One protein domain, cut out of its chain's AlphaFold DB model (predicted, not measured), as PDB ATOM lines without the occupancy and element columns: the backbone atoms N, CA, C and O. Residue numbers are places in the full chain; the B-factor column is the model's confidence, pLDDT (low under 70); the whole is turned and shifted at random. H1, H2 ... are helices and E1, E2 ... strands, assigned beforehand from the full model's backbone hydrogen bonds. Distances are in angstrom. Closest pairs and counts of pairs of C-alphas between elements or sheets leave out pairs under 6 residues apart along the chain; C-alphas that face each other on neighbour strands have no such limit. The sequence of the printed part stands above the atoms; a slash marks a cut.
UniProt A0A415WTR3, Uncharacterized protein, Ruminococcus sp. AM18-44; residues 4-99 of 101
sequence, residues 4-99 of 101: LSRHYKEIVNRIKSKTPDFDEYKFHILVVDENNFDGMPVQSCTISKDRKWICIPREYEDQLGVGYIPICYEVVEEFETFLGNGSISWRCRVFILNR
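Overview. This is residues 4 to 99 of the 101 residues of an uncharacterized protein of Ruminococcus sp. AM18-44 (UniProt A0A415WTR3). A strongly twisted sheet of four strands curls like part of a barrel, with H1 packed on it, and the far end of the hairpin E2 and E3 sticks out as an arm whose residues 61 to 66 stand free. Long strand E3 runs through both hairpins, pairing first with E2 and then with E4, while a long unnamed stretch, residues 32 to 52, links E1 to E2. The printed part has 96 residues, with one named helix and four named strands in the order H1, E1, E2, E3, E4. The sheet's order is E1, E4, E3, E2, antiparallel throughout, and the class is mixed, helices and strands. The whole is compact, with a radius of gyration of the C-alphas of 14.2 A, and elongated, with spans of 44 by 28 by 27 A.

Arrangement. H1, residues 4 to 18, is on the sheet at a height of 7.7 A, and its closest C-alphas to E3, residues 65 to 84, are those of His 7 and Leu 83, 6.6 A apart. In H1 every O i to N i+4 pair is within hydrogen-bond range. E1, residues 27 to 31, is an edge strand and the antiparallel neighbour of E4, residues 89 to 98, at 155 degrees, with N 30 and O 95 at 3.0 A. E2, residues 53 to 62, is the other edge strand and forms a hairpin with E3, with N 56 and O 71 at 2.9 A. E3 and E4 form a second hairpin, with N 92 and O 81 at 2.8 A. The pairing is staggered: E3 pairs with E2 over residues 65 to 74 and with E4 over residues 75 to 84, and it bends by 114 degrees at residue 81. E2, E3 and E4 are a meander, each strand the antiparallel neighbour of the one before, and with E1, the antiparallel neighbour of E4, they make a Greek key. E2 and E4 are only just apart, their closest C-alphas 8.3 A apart.

Along the chain. H1 begins at C-alpha 4 (25.060, 38.497, -41.156) and is 21.6 A long. E1 is 13.3 A long, E2 27.0 A and E3 36.6 A. E4 is 27.9 A long and ends at C-alpha 98 (9.318, 38.480, -26.686).

Size, cuts and confidence. The two C-alphas farthest apart are those of Gln 63 and Ser 87, at 46.5 A. The printed part has no cut. The link from E1 to E2 is long, with 21 residues; within it residues 36 to 37 pair with residues 30 to 31 of E1, and residues 46 to 47 with residues 54 to 55 of E2. The mean pLDDT of the printed part is 89.1, and no printed residue is under 70.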
ATOM      1  N   LEU A   4      26.161  38.295 -42.102       71.19
ATOM      2  CA  LEU A   4      25.060  38.497 -41.156       71.19
ATOM      3  C   LEU A   4      24.627  37.194 -40.475       71.19
ATOM      4  O   LEU A   4      24.446  37.137 -39.259       71.19
ATOM      5  N   SER A   5      24.523  36.104 -41.238       79.38
ATOM      6  CA  SER A   5      24.122  34.801 -40.695       79.38
ATOM      7  C   SER A   5      25.171  34.241 -39.729       79.38
ATOM      8  O   SER A   5      24.829  33.589 -38.741       79.38
ATOM      9  N   ARG A   6      26.461  34.508 -39.979       86.19
ATOM     10  CA  ARG A   6      27.546  34.085 -39.086       86.19
ATOM     11  C   ARG A   6      27.496  34.835 -37.757       86.19
ATOM     12  O   ARG A   6      27.542  34.190 -36.713       86.19
ATOM     13  N   HIS A   7      27.396  36.160 -37.794       89.00
ATOM     14  CA  HIS A   7      27.382  36.966 -36.574       89.00
ATOM     15  C   HIS A   7      26.130  36.716 -35.734       89.00
ATOM     16  O   HIS A   7      26.236  36.571 -34.520       89.00
ATOM     17  N   TYR A   8      24.968  36.542 -36.371       90.62
ATOM     18  CA  TYR A   8      23.754  36.116 -35.676       90.62
ATOM     19  C   TYR A   8      23.974  34.816 -34.889       90.62
ATOM     20  O   TYR A   8      23.727  34.765 -33.686       90.62
ATOM     21  N   LYS A   9      24.513  33.775 -35.542       90.62
ATOM     22  CA  LYS A   9      24.804  32.490 -34.883       90.62
ATOM     23  C   LYS A   9      25.796  32.638 -33.736       90.62
ATOM     24  O   LYS A   9      25.660  31.970 -32.718       90.62
ATOM     25  N   GLU A  10      26.791  33.503 -33.891       92.25
ATOM     26  CA  GLU A  10      27.742  33.803 -32.825       92.25
ATOM     27  C   GLU A  10      27.050  34.428 -31.606       92.25
ATOM     28  O   GLU A  10      27.278  33.974 -30.483       92.25
ATOM     29  N   ILE A  11      26.158  35.403 -31.811       92.81
ATOM     30  CA  ILE A  11      25.345  35.990 -30.738       92.81
ATOM     31  C   ILE A  11      24.463  34.936 -30.071       92.81
ATOM     32  O   ILE A  11      24.497  34.817 -28.848       92.81
ATOM     33  N   VAL A  12      23.737  34.129 -30.848       91.31
ATOM     34  CA  VAL A  12      22.892  33.046 -30.317       91.31
ATOM     35  C   VAL A  12      23.708  32.090 -29.449       91.31
ATOM     36  O   VAL A  12      23.316  31.784 -28.325       91.31
ATOM     37  N   ASN A  13      24.877  31.656 -29.924       91.44
ATOM     38  CA  ASN A  13      25.744  30.753 -29.170       91.44
ATOM     39  C   ASN A  13      26.246  31.387 -27.864       91.44
ATOM     40  O   ASN A  13      26.324  30.702 -26.845       91.44
ATOM     41  N   ARG A  14      26.559  32.690 -27.870       91.75
ATOM     42  CA  ARG A  14      26.952  33.435 -26.661       91.75
ATOM     43  C   ARG A  14      25.801  33.590 -25.665       91.75
ATOM     44  O   ARG A  14      26.047  33.577 -24.463       91.75
ATOM     45  N   ILE A  15      24.565  33.750 -26.139       90.81
ATOM     46  CA  ILE A  15      23.378  33.793 -25.273       90.81
ATOM     47  C   ILE A  15      23.175  32.421 -24.632       90.81
ATOM     48  O   ILE A  15      23.127  32.320 -23.411       90.81
ATOM     49  N   LYS A  16      23.162  31.352 -25.436       89.50
ATOM     50  CA  LYS A  16      22.991  29.976 -24.945       89.50
ATOM     51  C   LYS A  16      24.083  29.533 -23.975       89.50
ATOM     52  O   LYS A  16      23.807  28.761 -23.066       89.50
ATOM     53  N   SER A  17      25.319  30.007 -24.137       87.81
ATOM     54  CA  SER A  17      26.400  29.655 -23.208       87.81
ATOM     55  C   SER A  17      26.239  30.294 -21.826       87.81
ATOM     56  O   SER A  17      26.711  29.728 -20.843       87.81
ATOM     57  N   LYS A  18      25.566  31.448 -21.737       86.25
ATOM     58  CA  LYS A  18      25.249  32.127 -20.469       86.25
ATOM     59  C   LYS A  18      23.911  31.683 -19.884       86.25
ATOM     60  O   LYS A  18      23.773  31.623 -18.666       86.25
ATOM     61  N   THR A  19      22.964  31.346 -20.753       82.88
ATOM     62  CA  THR A  19      21.604  30.934 -20.409       82.88
ATOM     63  C   THR A  19      21.283  29.639 -21.160       82.88
ATOM     64  O   THR A  19      20.708  29.691 -22.249       82.88
ATOM     65  N   PRO A  20      21.668  28.468 -20.616       76.44
ATOM     66  CA  PRO A  20      21.496  27.177 -21.292       76.44
ATOM     67  C   PRO A  20      20.045  26.847 -21.663       76.44
ATOM     68  O   PRO A  20      19.811  26.199 -22.679       76.44
ATOM     69  N   ASP A  21      19.083  27.354 -20.888       75.44
ATOM     70  CA  ASP A  21      17.643  27.165 -21.112       75.44
ATOM     71  C   ASP A  21      17.034  28.203 -22.076       75.44
ATOM     72  O   ASP A  21      15.811  28.344 -22.163       75.44
ATOM     73  N   PHE A  22      17.867  28.971 -22.790       80.88
ATOM     74  CA  PHE A  22      17.393  29.932 -23.779       80.88
ATOM     75  C   PHE A  22      16.710  29.221 -24.955       80.88
ATOM     76  O   PHE A  22      17.334  28.484 -25.723       80.88
ATOM     77  N   ASP A  23      15.418  29.496 -25.110       81.56
ATOM     78  CA  ASP A  23      14.566  28.915 -26.137       81.56
ATOM     79  C   ASP A  23      14.406  29.884 -27.321       81.56
ATOM     80  O   ASP A  23      13.647  30.856 -27.260       81.56
ATOM     81  N   GLU A  24      15.102  29.594 -28.424       77.00
ATOM     82  CA  GLU A  24      15.004  30.341 -29.692       77.00
ATOM     83  C   GLU A  24      13.592  30.318 -30.306       77.00
ATOM     84  O   GLU A  24      13.288  31.096 -31.211       77.00
ATOM     85  N   TYR A  25      12.706  29.435 -29.837       82.69
ATOM     86  CA  TYR A  25      11.317  29.424 -30.276       82.69
ATOM     87  C   TYR A  25      10.439  30.406 -29.503       82.69
ATOM     88  O   TYR A  25       9.386  30.771 -30.025       82.69
ATOM     89  N   LYS A  26      10.860  30.867 -28.318       86.19
ATOM     90  CA  LYS A  26      10.101  31.802 -27.463       86.19
ATOM     91  C   LYS A  26      10.521  33.258 -27.607       86.19
ATOM     92  O   LYS A  26       9.761  34.151 -27.235       86.19
ATOM     93  N   PHE A  27      11.711  33.506 -28.138       91.38
ATOM     94  CA  PHE A  27      12.255  34.849 -28.264       91.38
ATOM     95  C   PHE A  27      12.716  35.118 -29.688       91.38
ATOM     96  O   PHE A  27      13.152  34.213 -30.396       91.38
ATOM     97  N   HIS A  28      12.640  36.381 -30.085       93.00
ATOM     98  CA  HIS A  28      13.358  36.879 -31.245       93.00
ATOM     99  C   HIS A  28      14.648  37.570 -30.808       93.00
ATOM    100  O   HIS A  28      14.729  38.108 -29.699       93.00
ATOM    101  N   ILE A  29      15.640  37.603 -31.693       94.19
ATOM    102  CA  ILE A  29      16.895  38.318 -31.465       94.19
ATOM    103  C   ILE A  29      17.087  39.361 -32.561       94.19
ATOM    104  O   ILE A  29      17.057  39.054 -33.753       94.19
ATOM    105  N   LEU A  30      17.344  40.599 -32.142       94.31
ATOM    106  CA  LEU A  30      17.721  41.691 -33.033       94.31
ATOM    107  C   LEU A  30      19.135  42.176 -32.715       94.31
ATOM    108  O   LEU A  30      19.407  42.606 -31.596       94.31
ATOM    109  N   VAL A  31      20.006  42.193 -33.723       94.00
ATOM    110  CA  VAL A  31      21.294  42.896 -33.691       94.00
ATOM    111  C   VAL A  31      21.117  44.217 -34.437       94.00
ATOM    112  O   VAL A  31      21.091  44.249 -35.667       94.00
ATOM    113  N   VAL A  32      20.940  45.310 -33.692       90.56
ATOM    114  CA  VAL A  32      20.498  46.606 -34.247       90.56
ATOM    115  C   VAL A  32      21.527  47.200 -35.189       90.56
ATOM    116  O   VAL A  32      21.183  47.622 -36.284       90.56
ATOM    117  N   ASP A  33      22.794  47.207 -34.786       89.44
ATOM    118  CA  ASP A  33      23.841  47.866 -35.572       89.44
ATOM    119  C   ASP A  33      24.217  47.066 -36.841       89.44
ATOM    120  O   ASP A  33      24.947  47.565 -37.691       89.44
ATOM    121  N   GLU A  34      23.675  45.852 -37.002       88.50
ATOM    122  CA  GLU A  34      23.715  45.074 -38.251       88.50
ATOM    123  C   GLU A  34      22.380  45.057 -39.007       88.50
ATOM    124  O   GLU A  34      22.296  44.472 -40.084       88.50
ATOM    125  N   ASN A  35      21.326  45.644 -38.431       89.62
ATOM    126  CA  ASN A  35      19.941  45.467 -38.855       89.62
ATOM    127  C   ASN A  35      19.597  43.996 -39.147       89.62
ATOM    128  O   ASN A  35      19.094  43.653 -40.215       89.62
ATOM    129  N   ASN A  36      19.898  43.112 -38.198       91.31
ATOM    130  CA  ASN A  36      19.755  41.670 -38.366       91.31
ATOM    131  C   ASN A  36      18.743  41.113 -37.363       91.31
ATOM    132  O   ASN A  36      19.006  41.106 -36.159       91.31
ATOM    133  N   PHE A  37      17.592  40.669 -37.857       92.06
ATOM    134  CA  PHE A  37      16.481  40.158 -37.064       92.06
ATOM    135  C   PHE A  37      16.257  38.672 -37.337       92.06
ATOM    136  O   PHE A  37      15.900  38.296 -38.452       92.06
ATOM    137  N   ASP A  38      16.467  37.823 -36.330       91.06
ATOM    138  CA  ASP A  38      16.421  36.356 -36.454       91.06
ATOM    139  C   ASP A  38      17.286  35.804 -37.607       91.06
ATOM    140  O   ASP A  38      16.942  34.828 -38.273       91.06
ATOM    141  N   GLY A  39      18.421  36.450 -37.879       88.38
ATOM    142  CA  GLY A  39      19.322  36.073 -38.969       88.38
ATOM    143  C   GLY A  39      18.936  36.648 -40.335       88.38
ATOM    144  O   GLY A  39      19.643  36.379 -41.308       88.38
ATOM    145  N   MET A  40      17.852  37.427 -40.414       88.88
ATOM    146  CA  MET A  40      17.368  38.067 -41.636       88.88
ATOM    147  C   MET A  40      17.665  39.573 -41.630       88.88
ATOM    148  O   MET A  40      17.435  40.236 -40.616       88.88
ATOM    149  N   PRO A  41      18.124  40.148 -42.753       88.94
ATOM    150  CA  PRO A  41      18.321  41.586 -42.854       88.94
ATOM    151  C   PRO A  41      16.983  42.326 -42.743       88.94
ATOM    152  O   PRO A  41      15.971  41.910 -43.307       88.94
ATOM    153  N   VAL A  42      16.989  43.449 -42.035       88.69
ATOM    154  CA  VAL A  42      15.880  44.405 -41.952       88.69
ATOM    155  C   VAL A  42      16.381  45.802 -42.309       88.69
ATOM    156  O   VAL A  42      17.581  46.053 -42.335       88.69
ATOM    157  N   GLN A  43      15.482  46.730 -42.635       85.31
ATOM    158  CA  GLN A  43      15.903  48.083 -43.024       85.31
ATOM    159  C   GLN A  43      16.330  48.938 -41.827       85.31
ATOM    160  O   GLN A  43      17.325  49.652 -41.889       85.31
ATOM    161  N   SER A  44      15.537  48.919 -40.755       89.25
ATOM    162  CA  SER A  44      15.774  49.714 -39.549       89.25
ATOM    163  C   SER A  44      14.929  49.195 -38.386       89.25
ATOM    164  O   SER A  44      14.162  48.247 -38.535       89.25
ATOM    165  N   CYS A  45      15.048  49.820 -37.217       92.06
ATOM    166  CA  CYS A  45      14.124  49.630 -36.106       92.06
ATOM    167  C   CYS A  45      13.942  50.948 -35.345       92.06
ATOM    168  O   CYS A  45      14.813  51.817 -35.361       92.06
ATOM    169  N   THR A  46      12.800  51.104 -34.678       94.00
ATOM    170  CA  THR A  46      12.521  52.248 -33.799       94.00
ATOM    171  C   THR A  46      12.304  51.753 -32.381       94.00
ATOM    172  O   THR A  46      11.499  50.854 -32.158       94.00
ATOM    173  N   ILE A  47      13.002  52.355 -31.420       94.62
ATOM    174  CA  ILE A  47      12.899  52.006 -30.001       94.62
ATOM    175  C   ILE A  47      12.054  53.069 -29.297       94.62
ATOM    176  O   ILE A  47      12.258  54.270 -29.472       94.62
ATOM    177  N   SER A  48      11.093  52.614 -28.501       95.62
ATOM    178  CA  SER A  48      10.284  53.461 -27.617       95.62
ATOM    179  C   SER A  48      11.141  54.236 -26.606       95.62
ATOM    180  O   SER A  48      12.220  53.804 -26.207       95.62
ATOM    181  N   LYS A  49      10.646  55.389 -26.139       95.88
ATOM    182  CA  LYS A  49      11.384  56.256 -25.199       95.88
ATOM    183  C   LYS A  49      11.709  55.564 -23.869       95.88
ATOM    184  O   LYS A  49      12.755  55.833 -23.287       95.88
ATOM    185  N   ASP A  50      10.821  54.696 -23.392       95.56
ATOM    186  CA  ASP A  50      11.012  53.902 -22.172       95.56
ATOM    187  C   ASP A  50      11.797  52.602 -22.412       95.56
ATOM    188  O   ASP A  50      12.045  51.859 -21.464       95.56
ATOM    189  N   ARG A  51      12.204  52.350 -23.664       93.56
ATOM    190  CA  ARG A  51      12.961  51.181 -24.134       93.56
ATOM    191  C   ARG A  51      12.264  49.836 -23.934       93.56
ATOM    192  O   ARG A  51      12.898  48.805 -24.124       93.56
ATOM    193  N   LYS A  52      10.973  49.815 -23.594       96.25
ATOM    194  CA  LYS A  52      10.222  48.564 -23.383       96.25
ATOM    195  C   LYS A  52       9.746  47.929 -24.680       96.25
ATOM    196  O   LYS A  52       9.389  46.758 -24.702       96.25
ATOM    197  N   TRP A  53       9.733  48.706 -25.754       96.19
ATOM    198  CA  TRP A  53       9.233  48.297 -27.057       96.19
ATOM    199  C   TRP A  53      10.182  48.671 -28.175       96.19
ATOM    200  O   TRP A  53      10.759  49.766 -28.173       96.19
ATOM    201  N   ILE A  54      10.252  47.793 -29.166       95.56
ATOM    202  CA  ILE A  54      10.935  48.029 -30.428       95.56
ATOM    203  C   ILE A  54       9.998  47.691 -31.580       95.56
ATOM    204  O   ILE A  54       9.325  46.666 -31.548       95.56
ATOM    205  N   CYS A  55       9.945  48.540 -32.598       94.12
ATOM    206  CA  CYS A  55       9.164  48.297 -33.804       94.12
ATOM    207  C   CYS A  55      10.104  48.099 -34.990       94.12
ATOM    208  O   CYS A  55      10.992  48.919 -35.234       94.12
ATOM    209  N   ILE A  56       9.903  46.999 -35.713       92.81
ATOM    210  CA  ILE A  56      10.694  46.591 -36.872       92.81
ATOM    211  C   ILE A  56       9.755  46.606 -38.088       92.81
ATOM    212  O   ILE A  56       8.731  45.917 -38.057       92.81
ATOM    213  N   PRO A  57      10.053  47.377 -39.148       90.00
ATOM    214  CA  PRO A  57       9.300  47.325 -40.388       90.00
ATOM    215  C   PRO A  57       9.519  45.960 -41.041       90.00
ATOM    216  O   PRO A  57      10.648  45.562 -41.332       90.00
ATOM    217  N   ARG A  58       8.429  45.227 -41.251       85.19
ATOM    218  CA  ARG A  58       8.415  43.998 -42.039       85.19
ATOM    219  C   ARG A  58       7.876  44.314 -43.417       85.19
ATOM    220  O   ARG A  58       6.837  44.960 -43.545       85.19
ATOM    221  N   GLU A  59       8.610  43.849 -44.416       85.31
ATOM    222  CA  GLU A  59       8.152  43.870 -45.793       85.31
ATOM    223  C   GLU A  59       6.926  42.970 -45.935       85.31
ATOM    224  O   GLU A  59       6.886  41.866 -45.380       85.31
ATOM    225  N   TYR A  60       5.931  43.454 -46.659       84.25
ATOM    226  CA  TYR A  60       4.820  42.650 -47.129       84.25
ATOM    227  C   TYR A  60       4.568  42.990 -48.594       84.25
ATOM    228  O   TYR A  60       4.758  44.129 -49.022       84.25
ATOM    229  N   GLU A  61       4.156  41.991 -49.361       86.19
ATOM    230  CA  GLU A  61       3.813  42.156 -50.767       86.19
ATOM    231  C   GLU A  61       2.308  41.955 -50.919       86.19
ATOM    232  O   GLU A  61       1.749  40.962 -50.440       86.19
ATOM    233  N   ASP A  62       1.641  42.920 -51.544       83.06
ATOM    234  CA  ASP A  62       0.232  42.828 -51.907       83.06
ATOM    235  C   ASP A  62       0.026  43.136 -53.400       83.06
ATOM    236  O   ASP A  62       0.973  43.289 -54.172       83.06
ATOM    237  N   GLN A  63      -1.233  43.203 -53.841       83.25
ATOM    238  CA  GLN A  63      -1.569  43.459 -55.247       83.25
ATOM    239  C   GLN A  63      -1.142  44.856 -55.748       83.25
ATOM    240  O   GLN A  63      -1.178  45.097 -56.953       83.25
ATOM    241  N   LEU A  64      -0.765  45.775 -54.853       83.44
ATOM    242  CA  LEU A  64      -0.340  47.145 -55.150       83.44
ATOM    243  C   LEU A  64       1.190  47.311 -55.098       83.44
ATOM    244  O   LEU A  64       1.692  48.368 -55.487       83.44
ATOM    245  N   GLY A  65       1.925  46.280 -54.669       84.38
ATOM    246  CA  GLY A  65       3.385  46.231 -54.656       84.38
ATOM    247  C   GLY A  65       3.968  45.910 -53.279       84.38
ATOM    248  O   GLY A  65       3.344  45.255 -52.446       84.38
ATOM    249  N   VAL A  66       5.203  46.367 -53.058       84.00
ATOM    250  CA  VAL A  66       5.942  46.155 -51.807       84.00
ATOM    251  C   VAL A  66       5.614  47.270 -50.812       84.00
ATOM    252  O   VAL A  66       5.862  48.446 -51.081       84.00
ATOM    253  N   GLY A  67       5.080  46.893 -49.652       85.44
ATOM    254  CA  GLY A  67       4.804  47.778 -48.523       85.44
ATOM    255  C   GLY A  67       5.566  47.370 -47.261       85.44
ATOM    256  O   GLY A  67       6.177  46.305 -47.186       85.44
ATOM    257  N   TYR A  68       5.513  48.223 -46.233       86.38
ATOM    258  CA  TYR A  68       6.100  47.936 -44.922       86.38
ATOM    259  C   TYR A  68       5.084  48.164 -43.807       86.38
ATOM    260  O   TYR A  68       4.508  49.247 -43.700       86.38
ATOM    261  N   ILE A  69       4.908  47.163 -42.943       88.75
ATOM    262  CA  ILE A  69       4.147  47.297 -41.695       88.75
ATOM    263  C   ILE A  69       5.094  47.252 -40.493       88.75
ATOM    264  O   ILE A  69       5.951  46.367 -40.417       88.75
ATOM    265  N   PRO A  70       4.978  48.178 -39.528       89.69
ATOM    266  CA  PRO A  70       5.743  48.084 -38.296       89.69
ATOM    267  C   PRO A  70       5.171  46.966 -37.421       89.69
ATOM    268  O   PRO A  70       4.008  47.010 -37.023       89.69
ATOM    269  N   ILE A  71       6.002  45.983 -37.078       92.19
ATOM    270  CA  ILE A  71       5.676  44.983 -36.060       92.19
ATOM    271  C   ILE A  71       6.446  45.324 -34.793       92.19
ATOM    272  O   ILE A  71       7.670  45.451 -34.824       92.19
ATOM    273  N   CYS A  72       5.723  45.486 -33.688       93.44
ATOM    274  CA  CYS A  72       6.300  45.889 -32.413       93.44
ATOM    275  C   CYS A  72       6.433  44.704 -31.454       93.44
ATOM    276  O   CYS A  72       5.487  43.946 -31.246       93.44
ATOM    277  N   TYR A  73       7.602  44.595 -30.835       95.12
ATOM    278  CA  TYR A  73       7.954  43.565 -29.872       95.12
ATOM    279  C   TYR A  73       8.291  44.194 -28.530       95.12
ATOM    280  O   TYR A  73       8.802  45.314 -28.454       95.12
ATOM    281  N   GLU A  74       8.023  43.443 -27.474       96.06
ATOM    282  CA  GLU A  74       8.425  43.795 -26.121       96.06
ATOM    283  C   GLU A  74       9.885  43.399 -25.898       96.06
ATOM    284  O   GLU A  74      10.296  42.289 -26.250       96.06
ATOM    285  N   VAL A  75      10.666  44.314 -25.329       95.25
ATOM    286  CA  VAL A  75      12.073  44.102 -24.998       95.25
ATOM    287  C   VAL A  75      12.157  43.339 -23.683       95.25
ATOM    288  O   VAL A  75      11.724  43.829 -22.643       95.25
ATOM    289  N   VAL A  76      12.733  42.142 -23.742       94.19
ATOM    290  CA  VAL A  76      13.026  41.311 -22.567       94.19
ATOM    291  C   VAL A  76      14.361  41.727 -21.971       94.19
ATOM    292  O   VAL A  76      14.472  41.945 -20.768       94.19
ATOM    293  N   GLU A  77      15.371  41.858 -22.826       93.69
ATOM    294  CA  GLU A  77      16.721  42.222 -22.425       93.69
ATOM    295  C   GLU A  77      17.410  43.014 -23.534       93.69
ATOM    296  O   GLU A  77      17.176  42.795 -24.725       93.69
ATOM    297  N   GLU A  78      18.282  43.927 -23.124       94.44
ATOM    298  CA  GLU A  78      19.181  44.667 -23.994       94.44
ATOM    299  C   GLU A  78      20.597  44.560 -23.438       94.44
ATOM    300  O   GLU A  78      20.822  44.793 -22.249       94.44
ATOM    301  N   PHE A  79      21.565  44.278 -24.308       94.38
ATOM    302  CA  PHE A  79      22.973  44.324 -23.941       94.38
ATOM    303  C   PHE A  79      23.863  44.743 -25.112       94.38
ATOM    304  O   PHE A  79      23.514  44.615 -26.286       94.38
ATOM    305  N   GLU A  80      25.055  45.232 -24.776       95.06
ATOM    306  CA  GLU A  80      26.111  45.523 -25.743       95.06
ATOM    307  C   GLU A  80      27.123  44.376 -25.796       95.06
ATOM    308  O   GLU A  80      27.459  43.749 -24.787       95.06
ATOM    309  N   THR A  81      27.637  44.096 -26.987       92.62
ATOM    310  CA  THR A  81      28.708  43.121 -27.192       92.62
ATOM    311  C   THR A  81      29.567  43.512 -28.392       92.62
ATOM    312  O   THR A  81      29.359  44.562 -28.992       92.62
ATOM    313  N   PHE A  82      30.566  42.694 -28.717       91.25
ATOM    314  CA  PHE A  82      31.464  42.933 -29.842       91.25
ATOM    315  C   PHE A  82      31.341  41.812 -30.868       91.25
ATOM    316  O   PHE A  82      31.484  40.635 -30.521       91.25
ATOM    317  N   LEU A  83      31.098  42.181 -32.120       89.38
ATOM    318  CA  LEU A  83      31.157  41.291 -33.278       89.38
ATOM    319  C   LEU A  83      32.381  41.635 -34.112       89.38
ATOM    320  O   LEU A  83      32.883  42.755 -34.045       89.38
ATOM    321  N   GLY A  84      32.898  40.666 -34.860       84.12
ATOM    322  CA  GLY A  84      34.122  40.861 -35.616       84.12
ATOM    323  C   GLY A  84      34.501  39.676 -36.488       84.12
ATOM    324  O   GLY A  84      33.946  38.587 -36.386       84.12
ATOM    325  N   ASN A  85      35.498  39.884 -37.341       76.50
ATOM    326  CA  ASN A  85      36.081  38.845 -38.195       76.50
ATOM    327  C   ASN A  85      37.506  38.457 -37.752       76.50
ATOM    328  O   ASN A  85      38.326  38.057 -38.575       76.50
ATOM    329  N   GLY A  86      37.798  38.586 -36.454       72.00
ATOM    330  CA  GLY A  86      39.106  38.319 -35.850       72.00
ATOM    331  C   GLY A  86      39.993  39.562 -35.792       72.00
ATOM    332  O   GLY A  86      40.389  39.972 -34.707       72.00
ATOM    333  N   SER A  87      40.261  40.193 -36.938       77.00
ATOM    334  CA  SER A  87      41.174  41.347 -37.012       77.00
ATOM    335  C   SER A  87      40.514  42.678 -36.657       77.00
ATOM    336  O   SER A  87      41.190  43.611 -36.229       77.00
ATOM    337  N   ILE A  88      39.201  42.787 -36.858       80.56
ATOM    338  CA  ILE A  88      38.421  43.987 -36.558       80.56
ATOM    339  C   ILE A  88      37.196  43.551 -35.771       80.56
ATOM    340  O   ILE A  88      36.511  42.601 -36.158       80.56
ATOM    341  N   SER A  89      36.931  44.259 -34.674       87.44
ATOM    342  CA  SER A  89      35.685  44.140 -33.932       87.44
ATOM    343  C   SER A  89      35.016  45.499 -33.796       87.44
ATOM    344  O   SER A  89      35.682  46.533 -33.750       87.44
ATOM    345  N   TRP A  90      33.692  45.494 -33.749       90.19
ATOM    346  CA  TRP A  90      32.877  46.667 -33.474       90.19
ATOM    347  C   TRP A  90      31.868  46.334 -32.390       90.19
ATOM    348  O   TRP A  90      31.473  45.180 -32.205       90.19
ATOM    349  N   ARG A  91      31.458  47.370 -31.662       92.44
ATOM    350  CA  ARG A  91      30.401  47.258 -30.666       92.44
ATOM    351  C   ARG A  91      29.052  47.162 -31.372       92.44
ATOM    352  O   ARG A  91      28.771  47.968 -32.254       92.44
ATOM    353  N   CYS A  92      28.227  46.210 -30.960       92.44
ATOM    354  CA  CYS A  92      26.850  46.072 -31.400       92.44
ATOM    355  C   CYS A  92      25.905  45.957 -30.201       92.44
ATOM    356  O   CYS A  92      26.263  45.437 -29.140       92.44
ATOM    357  N   ARG A  93      24.680  46.437 -30.391       94.75
ATOM    358  CA  ARG A  93      23.560  46.278 -29.467       94.75
ATOM    359  C   ARG A  93      22.698  45.103 -29.887       94.75
ATOM    360  O   ARG A  93      22.292  45.000 -31.048       94.75
ATOM    361  N   VAL A  94      22.404  44.249 -28.918       95.50
ATOM    362  CA  VAL A  94      21.563  43.070 -29.075       95.50
ATOM    363  C   VAL A  94      20.337  43.222 -28.190       95.50
ATOM    364  O   VAL A  94      20.451  43.567 -27.014       95.50
ATOM    365  N   PHE A  95      19.173  42.940 -28.763       95.44
ATOM    366  CA  PHE A  95      17.907  42.877 -28.049       95.44
ATOM    367  C   PHE A  95      17.360  41.457 -28.091       95.44
ATOM    368  O   PHE A  95      17.281  40.850 -29.162       95.44
ATOM    369  N   ILE A  96      16.940  40.967 -26.928       94.88
ATOM    370  CA  ILE A  96      16.093  39.785 -26.801       94.88
ATOM    371  C   ILE A  96      14.658  40.284 -26.708       94.88
ATOM    372  O   ILE A  96      14.321  41.099 -25.848       94.88
ATOM    373  N   LEU A  97      13.822  39.812 -27.621       94.69
ATOM    374  CA  LEU A  97      12.465  40.294 -27.812       94.69
ATOM    375  C   LEU A  97      11.476  39.163 -27.568       94.69
ATOM    376  O   LEU A  97      11.704  38.026 -27.976       94.69
ATOM    377  N   ASN A  98      10.357  39.471 -26.927       92.06
ATOM    378  CA  ASN A  98       9.318  38.480 -26.686       92.06
ATOM    379  C   ASN A  98       8.636  38.111 -28.014       92.06
ATOM    380  O   ASN A  98       8.140  39.000 -28.718       92.06
ATOM    381  N   ARG A  99       8.599  36.820 -28.366       86.38
ATOM    382  CA  ARG A  99       7.815  36.346 -29.511       86.38
ATOM    383  C   ARG A  99       6.351  36.341 -29.087       86.38
ATOM    384  O   ARG A  99       5.884  35.426 -28.417       86.38
TER     385      ARG A  99